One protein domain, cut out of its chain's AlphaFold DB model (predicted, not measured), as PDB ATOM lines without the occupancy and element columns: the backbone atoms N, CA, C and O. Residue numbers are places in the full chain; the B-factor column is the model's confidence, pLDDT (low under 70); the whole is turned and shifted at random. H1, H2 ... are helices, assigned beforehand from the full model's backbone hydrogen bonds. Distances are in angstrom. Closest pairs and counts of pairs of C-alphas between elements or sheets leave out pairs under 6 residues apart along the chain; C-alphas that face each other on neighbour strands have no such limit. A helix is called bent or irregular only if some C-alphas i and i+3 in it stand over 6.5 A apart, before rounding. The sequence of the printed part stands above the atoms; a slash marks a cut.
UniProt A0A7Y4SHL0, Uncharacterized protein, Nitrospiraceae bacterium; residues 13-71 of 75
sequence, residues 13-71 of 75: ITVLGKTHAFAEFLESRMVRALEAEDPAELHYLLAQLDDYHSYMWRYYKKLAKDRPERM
ATOM      1  N   ILE A  13     -10.200   1.914 -31.202       94.56
ATOM      2  CA  ILE A  13      -9.050   1.052 -31.516       94.56
ATOM      3  C   ILE A  13      -8.106   1.701 -32.536       94.56
ATOM      4  O   ILE A  13      -6.889   1.632 -32.380       94.56
ATOM      5  N   THR A  14      -8.645   2.399 -33.541       92.75
ATOM      6  CA  THR A  14      -7.831   3.110 -34.536       92.75
ATOM      7  C   THR A  14      -7.089   4.294 -33.918       92.75
ATOM      8  O   THR A  14      -5.905   4.474 -34.189       92.75
ATOM      9  N   VAL A  15      -7.762   5.088 -33.082       95.06
ATOM     10  CA  VAL A  15      -7.157   6.257 -32.425       95.06
ATOM     11  C   VAL A  15      -6.051   5.836 -31.461       95.06
ATOM     12  O   VAL A  15      -4.983   6.448 -31.461       95.06
ATOM     13  N   LEU A  16      -6.277   4.770 -30.684       96.31
ATOM     14  CA  LEU A  16      -5.259   4.192 -29.804       96.31
ATOM     15  C   LEU A  16      -4.041   3.738 -30.613       96.31
ATOM     16  O   LEU A  16      -2.928   4.168 -30.325       96.31
ATOM     17  N   GLY A  17      -4.250   2.956 -31.676       94.56
ATOM     18  CA  GLY A  17      -3.159   2.496 -32.540       94.56
ATOM     19  C   GLY A  17      -2.348   3.644 -33.151       94.56
ATOM     20  O   GLY A  17      -1.121   3.614 -33.120       94.56
ATOM     21  N   LYS A  18      -3.016   4.697 -33.647       92.31
ATOM     22  CA  LYS A  18      -2.333   5.890 -34.176       92.31
ATOM     23  C   LYS A  18      -1.555   6.649 -33.107       92.31
ATOM     24  O   LYS A  18      -0.470   7.132 -33.398       92.31
ATOM     25  N   THR A  19      -2.092   6.738 -31.893       95.81
ATOM     26  CA  THR A  19      -1.426   7.415 -30.772       95.81
ATOM     27  C   THR A  19      -0.146   6.690 -30.371       95.81
ATOM     28  O   THR A  19       0.889   7.333 -30.243       95.81
ATOM     29  N   HIS A  20      -0.185   5.359 -30.253       95.88
ATOM     30  CA  HIS A  20       1.014   4.567 -29.967       95.88
ATOM     31  C   HIS A  20       2.071   4.711 -31.068       95.88
ATOM     32  O   HIS A  20       3.210   5.063 -30.775       95.88
ATOM     33  N   ALA A  21       1.679   4.543 -32.336       92.75
ATOM     34  CA  ALA A  21       2.605   4.670 -33.460       92.75
ATOM     35  C   ALA A  21       3.231   6.073 -33.558       92.75
ATOM     36  O   ALA A  21       4.410   6.205 -33.879       92.75
ATOM     37  N   PHE A  22       2.456   7.127 -33.277       94.12
ATOM     38  CA  PHE A  22       2.960   8.496 -33.308       94.12
ATOM     39  C   PHE A  22       3.932   8.795 -32.162       94.12
ATOM     40  O   PHE A  22       4.945   9.456 -32.385       94.12
ATOM     41  N   ALA A  23       3.659   8.281 -30.959       93.94
ATOM     42  CA  ALA A  23       4.560   8.420 -29.821       93.94
ATOM     43  C   ALA A  23       5.925   7.767 -30.102       93.94
ATOM     44  O   ALA A  23       6.952   8.421 -29.947       93.94
ATOM     45  N   GLU A  24       5.931   6.530 -30.608       94.12
ATOM     46  CA  GLU A  24       7.160   5.819 -30.993       94.12
ATOM     47  C   GLU A  24       7.924   6.552 -32.111       94.12
ATOM     48  O   GLU A  24       9.153   6.678 -32.082       94.12
ATOM     49  N   PHE A  25       7.200   7.075 -33.103       90.69
ATOM     50  CA  PHE A  25       7.781   7.872 -34.181       90.69
ATOM     51  C   PHE A  25       8.470   9.138 -33.652       90.69
ATOM     52  O   PHE A  25       9.621   9.399 -34.012       90.69
ATOM     53  N   LEU A  26       7.795   9.908 -32.792       92.06
ATOM     54  CA  LEU A  26       8.354  11.137 -32.233       92.06
ATOM     55  C   LEU A  26       9.540  10.857 -31.317       92.06
ATOM     56  O   LEU A  26      10.577  11.484 -31.492       92.06
ATOM     57  N   GLU A  27       9.420   9.920 -30.376       90.44
ATOM     58  CA  GLU A  27      10.509   9.590 -29.452       90.44
ATOM     59  C   GLU A  27      11.768   9.173 -30.220       90.44
ATOM     60  O   GLU A  27      12.861   9.687 -29.980       90.44
ATOM     61  N   SER A  28      11.605   8.302 -31.220       90.50
ATOM     62  CA  SER A  28      12.736   7.778 -31.977       90.50
ATOM     63  C   SER A  28      13.430   8.813 -32.865       90.50
ATOM     64  O   SER A  28      14.609   8.616 -33.172       90.50
ATOM     65  N   ARG A  29      12.755   9.884 -33.306       93.88
ATOM     66  CA  ARG A  29      13.317  10.868 -34.253       93.88
ATOM     67  C   ARG A  29      13.603  12.231 -33.635       93.88
ATOM     68  O   ARG A  29      14.632  12.815 -33.954       93.88
ATOM     69  N   MET A  30      12.755  12.715 -32.729       93.12
ATOM     70  CA  MET A  30      12.875  14.052 -32.135       93.12
ATOM     71  C   MET A  30      14.161  14.204 -31.330       93.12
ATOM     72  O   MET A  30      14.864  15.193 -31.502       93.12
ATOM     73  N   VAL A  31      14.513  13.211 -30.507       92.12
ATOM     74  CA  VAL A  31      15.763  13.247 -29.729       92.12
ATOM     75  C   VAL A  31      16.968  13.369 -30.660       92.12
ATOM     76  O   VAL A  31      17.790  14.260 -30.478       92.12
ATOM     77  N   ARG A  32      17.017  12.558 -31.723       94.19
ATOM     78  CA  ARG A  32      18.105  12.597 -32.709       94.19
ATOM     79  C   ARG A  32      18.165  13.915 -33.479       94.19
ATOM     80  O   ARG A  32      19.255  14.422 -33.711       94.19
ATOM     81  N   ALA A  33      17.016  14.471 -33.861       96.69
ATOM     82  CA  ALA A  33      16.943  15.760 -34.548       96.69
ATOM     83  C   ALA A  33      17.466  16.907 -33.670       96.69
ATOM     84  O   ALA A  33      18.170  17.787 -34.156       96.69
ATOM     85  N   LEU A  34      17.152  16.869 -32.370       95.62
ATOM     86  CA  LEU A  34      17.648  17.833 -31.388       95.62
ATOM     87  C   LEU A  34      19.153  17.673 -31.146       95.62
ATOM     88  O   LEU A  34      19.872  18.665 -31.181       95.62
ATOM     89  N   GLU A  35      19.632  16.445 -30.934       96.00
ATOM     90  CA  GLU A  35      21.059  16.148 -30.729       96.00
ATOM     91  C   GLU A  35      21.921  16.542 -31.934       96.00
ATOM     92  O   GLU A  35      23.049  16.997 -31.764       96.00
ATOM     93  N   ALA A  36      21.394  16.368 -33.147       97.50
ATOM     94  CA  ALA A  36      22.063  16.745 -34.386       97.50
ATOM     95  C   ALA A  36      21.906  18.234 -34.741       97.50
ATOM     96  O   ALA A  36      22.460  18.660 -35.753       97.50
ATOM     97  N   GLU A  37      21.141  18.998 -33.951       97.81
ATOM     98  CA  GLU A  37      20.752  20.380 -34.251       97.81
ATOM     99  C   GLU A  37      20.213  20.542 -35.687       97.81
ATOM    100  O   GLU A  37      20.545  21.497 -36.384       97.81
ATOM    101  N   ASP A  38      19.386  19.595 -36.154       98.25
ATOM    102  CA  ASP A  38      18.870  19.561 -37.529       98.25
ATOM    103  C   ASP A  38      17.533  20.326 -37.643       98.25
ATOM    104  O   ASP A  38      16.470  19.789 -37.300       98.25
ATOM    105  N   PRO A  39      17.527  21.576 -38.154       97.38
ATOM    106  CA  PRO A  39      16.309  22.373 -38.247       97.38
ATOM    107  C   PRO A  39      15.314  21.839 -39.286       97.38
ATOM    108  O   PRO A  39      14.114  22.093 -39.160       97.38
ATOM    109  N   ALA A  40      15.774  21.120 -40.316       97.62
ATOM    110  CA  ALA A  40      14.898  20.599 -41.359       97.62
ATOM    111  C   ALA A  40      14.086  19.412 -40.833       97.62
ATOM    112  O   ALA A  40      12.863  19.369 -41.001       97.62
ATOM    113  N   GLU A  41      14.755  18.493 -40.139       96.06
ATOM    114  CA  GLU A  41      14.112  17.364 -39.472       96.06
ATOM    115  C   GLU A  41      13.174  17.842 -38.355       96.06
ATOM    116  O   GLU A  41      12.034  17.383 -38.272       96.06
ATOM    117  N   LEU A  42      13.593  18.824 -37.547       96.81
ATOM    118  CA  LEU A  42      12.730  19.422 -36.522       96.81
ATOM    119  C   LEU A  42      11.459  20.023 -37.122       96.81
ATOM    120  O   LEU A  42      10.360  19.744 -36.641       96.81
ATOM    121  N   HIS A  43      11.580  20.809 -38.194       96.75
ATOM    122  CA  HIS A  43      10.420  21.376 -38.877       96.75
ATOM    123  C   HIS A  43       9.477  20.284 -39.406       96.75
ATOM    124  O   HIS A  43       8.262  20.378 -39.225       96.75
ATOM    125  N   TYR A  44      10.022  19.217 -39.996       95.56
ATOM    126  CA  TYR A  44       9.230  18.077 -40.450       95.56
ATOM    127  C   TYR A  44       8.478  17.390 -39.297       95.56
ATOM    128  O   TYR A  44       7.276  17.143 -39.407       95.56
ATOM    129  N   LEU A  45       9.147  17.118 -38.173       95.75
ATOM    130  CA  LEU A  45       8.524  16.484 -37.007       95.75
ATOM    131  C   LEU A  45       7.430  17.362 -36.384       95.75
ATOM    132  O   LEU A  45       6.390  16.845 -35.975       95.75
ATOM    133  N   LEU A  46       7.625  18.683 -36.358       95.81
ATOM    134  CA  LEU A  46       6.607  19.634 -35.906       95.81
ATOM    135  C   LEU A  46       5.379  19.646 -36.826       95.81
ATOM    136  O   LEU A  46       4.256  19.680 -36.328       95.81
ATOM    137  N   ALA A  47       5.563  19.540 -38.143       95.94
ATOM    138  CA  ALA A  47       4.441  19.394 -39.070       95.94
ATOM    139  C   ALA A  47       3.652  18.093 -38.811       95.94
ATOM    140  O   ALA A  47       2.425  18.109 -38.774       95.94
ATOM    141  N   GLN A  48       4.342  16.979 -38.531       94.31
ATOM    142  CA  GLN A  48       3.677  15.721 -38.161       94.31
ATOM    143  C   GLN A  48       2.894  15.828 -36.839       94.31
ATOM    144  O   GLN A  48       1.842  15.201 -36.686       94.31
ATOM    145  N   LEU A  49       3.383  16.631 -35.887       95.12
ATOM    146  CA  LEU A  49       2.675  16.933 -34.640       95.12
ATOM    147  C   LEU A  49       1.393  17.734 -34.886       95.12
ATOM    148  O   LEU A  49       0.366  17.413 -34.284       95.12
ATOM    149  N   ASP A  50       1.422  18.714 -35.786       95.56
ATOM    150  CA  ASP A  50       0.230  19.484 -36.154       95.56
ATOM    151  C   ASP A  50      -0.823  18.620 -36.872       95.56
ATOM    152  O   ASP A  50      -2.017  18.668 -36.552       95.56
ATOM    153  N   ASP A  51      -0.388  17.725 -37.764       93.31
ATOM    154  CA  ASP A  51      -1.285  16.768 -38.411       93.31
ATOM    155  C   ASP A  51      -1.925  15.811 -37.374       93.31
ATOM    156  O   ASP A  51      -3.128  15.506 -37.446       93.31
ATOM    157  N   TYR A  52      -1.160  15.348 -36.370       95.12
ATOM    158  CA  TYR A  52      -1.682  14.511 -35.280       95.12
ATOM    159  C   TYR A  52      -2.685  15.275 -34.417       95.12
ATOM    160  O   TYR A  52      -3.774  14.760 -34.137       95.12
ATOM    161  N   HIS A  53      -2.370  16.518 -34.056       95.56
ATOM    162  CA  HIS A  53      -3.292  17.405 -33.358       95.56
ATOM    163  C   HIS A  53      -4.605  17.565 -34.143       95.56
ATOM    164  O   HIS A  53      -5.689  17.344 -33.597       95.56
ATOM    165  N   SER A  54      -4.529  17.826 -35.450       94.69
ATOM    166  CA  SER A  54      -5.695  17.924 -36.336       94.69
ATOM    167  C   SER A  54      -6.521  16.628 -36.385       94.69
ATOM    168  O   SER A  54      -7.759  16.657 -36.426       94.69
ATOM    169  N   TYR A  55      -5.878  15.456 -36.347       94.19
ATOM    170  CA  TYR A  55      -6.567  14.171 -36.207       94.19
ATOM    171  C   TYR A  55      -7.278  14.032 -34.855       94.19
ATOM    172  O   TYR A  55      -8.480  13.743 -34.829       94.19
ATOM    173  N   MET A  56      -6.584  14.301 -33.751       96.56
ATOM    174  CA  MET A  56      -7.149  14.196 -32.407       96.56
ATOM    175  C   MET A  56      -8.274  15.198 -32.169       96.56
ATOM    176  O   MET A  56      -9.272  14.849 -31.543       96.56
ATOM    177  N   TRP A  57      -8.205  16.392 -32.759       96.19
ATOM    178  CA  TRP A  57      -9.288  17.369 -32.713       96.19
ATOM    179  C   TRP A  57     -10.580  16.846 -33.356       96.19
ATOM    180  O   TRP A  57     -11.681  17.055 -32.843       96.19
ATOM    181  N   ARG A  58     -10.478  16.112 -34.473       95.31
ATOM    182  CA  ARG A  58     -11.643  15.443 -35.081       95.31
ATOM    183  C   ARG A  58     -12.206  14.362 -34.163       95.31
ATOM    184  O   ARG A  58     -13.427  14.257 -34.043       95.31
ATOM    185  N   TYR A  59     -11.342  13.589 -33.507       95.94
ATOM    186  CA  TYR A  59     -11.780  12.577 -32.551       95.94
ATOM    187  C   TYR A  59     -12.449  13.192 -31.317       95.94
ATOM    188  O   TYR A  59     -13.522  12.747 -30.925       95.94
ATOM    189  N   TYR A  60     -11.887  14.272 -30.772       95.69
ATOM    190  CA  TYR A  60     -12.494  15.057 -29.701       95.69
ATOM    191  C   TYR A  60     -13.896  15.537 -30.087       95.69
ATOM    192  O   TYR A  60     -14.850  15.262 -29.368       95.69
ATOM    193  N   LYS A  61     -14.059  16.168 -31.259       95.25
ATOM    194  CA  LYS A  61     -15.378  16.625 -31.734       95.25
ATOM    195  C   LYS A  61     -16.387  15.479 -31.849       95.25
ATOM    196  O   LYS A  61     -17.561  15.665 -31.542       95.25
ATOM    197  N   LYS A  62     -15.937  14.290 -32.264       94.12
ATOM    198  CA  LYS A  62     -16.767  13.079 -32.261       94.12
ATOM    199  C   LYS A  62     -17.176  12.692 -30.837       94.12
ATOM    200  O   LYS A  62     -18.351  12.436 -30.610       94.12
ATOM    201  N   LEU A  63     -16.243  12.659 -29.884       95.62
ATOM    202  CA  LEU A  63     -16.549  12.335 -28.487       95.62
ATOM    203  C   LEU A  63     -17.495  13.354 -27.850       95.62
ATOM    204  O   LEU A  63     -18.450  12.944 -27.210       95.62
ATOM    205  N   ALA A  64     -17.282  14.651 -28.073       94.19
ATOM    206  CA  ALA A  64     -18.159  15.703 -27.564       94.19
ATOM    207  C   ALA A  64     -19.598  15.565 -28.092       94.19
ATOM    208  O   ALA A  64     -20.552  15.843 -27.373       94.19
ATOM    209  N   LYS A  65     -19.760  15.096 -29.337       92.62
ATOM    210  CA  LYS A  65     -21.070  14.798 -29.926       92.62
ATOM    211  C   LYS A  65     -21.690  13.511 -29.374       92.62
ATOM    212  O   LYS A  65     -22.884  13.480 -29.109       92.62
ATOM    213  N   ASP A  66     -20.901  12.445 -29.270       93.56
ATOM    214  CA  ASP A  66     -21.404  11.101 -28.963       93.56
ATOM    215  C   ASP A  66     -21.515  10.823 -27.457       93.56
ATOM    216  O   ASP A  66     -22.187   9.873 -27.062       93.56
ATOM    217  N   ARG A  67     -20.805  11.600 -26.633       91.62
ATOM    218  CA  ARG A  67     -20.747  11.500 -25.168       91.62
ATOM    219  C   ARG A  67     -20.790  12.890 -24.511       91.62
ATOM    220  O   ARG A  67     -19.852  13.247 -23.789       91.62
ATOM    221  N   PRO A  68     -21.818  13.713 -24.786       88.94
ATOM    222  CA  PRO A  68     -21.916  15.063 -24.230       88.94
ATOM    223  C   PRO A  68     -21.928  15.069 -22.692       88.94
ATOM    224  O   PRO A  68     -21.375  15.980 -22.083       88.94
ATOM    225  N   GLU A  69     -22.433  14.013 -22.049       89.00
ATOM    226  CA  GLU A  69     -22.446  13.847 -20.589       89.00
ATOM    227  C   GLU A  69     -21.043  13.771 -19.962       89.00
ATOM    228  O   GLU A  69     -20.867  13.986 -18.766       89.00
ATOM    229  N   ARG A  70     -20.015  13.452 -20.762       88.81
ATOM    230  CA  ARG A  70     -18.612  13.460 -20.320       88.81
ATOM    231  C   ARG A  70     -17.973  14.846 -20.399       88.81
ATOM    232  O   ARG A  70     -16.908  15.025 -19.817       88.81
ATOM    233  N   MET A  71     -18.590  15.784 -21.119       83.12
ATOM    234  CA  MET A  71     -18.159  17.182 -21.196       83.12
ATOM    235  C   MET A  71     -18.760  18.029 -20.071       83.12
ATOM    236  O   MET A  71     -18.114  18.975 -19.635       83.12
TER     237      MET A  71
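This is residues 13 to 71 of the 75 residues of an uncharacterized protein of Nitrospiraceae bacterium (UniProt A0A7Y4SHL0). A long helical hairpin: the longer helix H2 makes the length of a rod, and H1 folds back beside it, the two joined by a tight turn at one end. At the other end residues 64 to 70 stick out. The printed part has 59 residues, with two named helices, H1 then H2, and no named strand; the class is all helix. The whole is loose, with a radius of gyration of the C-alphas of 14.7 A, and spans 46 by 18 by 15 A.

Find C-alpha 39 at (16.309, 22.373, -38.247); from there H2, residues 39 to 66, runs 40.4 A to C-alpha 66 at (-21.404, 11.101, -28.963). H1, residues 13 to 35, begins at C-alpha 13 at (-9.050, 1.052, -31.516) and is 33.7 A long. H1 is irregular, but only just: C-alphas 28 and 31 are 6.6 A apart.

Look at Ala 33 and Glu 41, whose C-alphas, 5.9 A apart, are the closest where H1 and H2 touch. The helices form a helical hairpin, at a shallow tilt of 22 degrees, opposite ways. In H2 every O i to N i+4 pair is within hydrogen-bond range; in H1, 17 of 19 are.

The C-alphas farthest apart, those of Ala 36 and Glu 69, are 46.7 A apart. The link from H1 to H2 is tight, and the printed part has no cut. Its mean pLDDT is 94.3, and no printed residue is under 70.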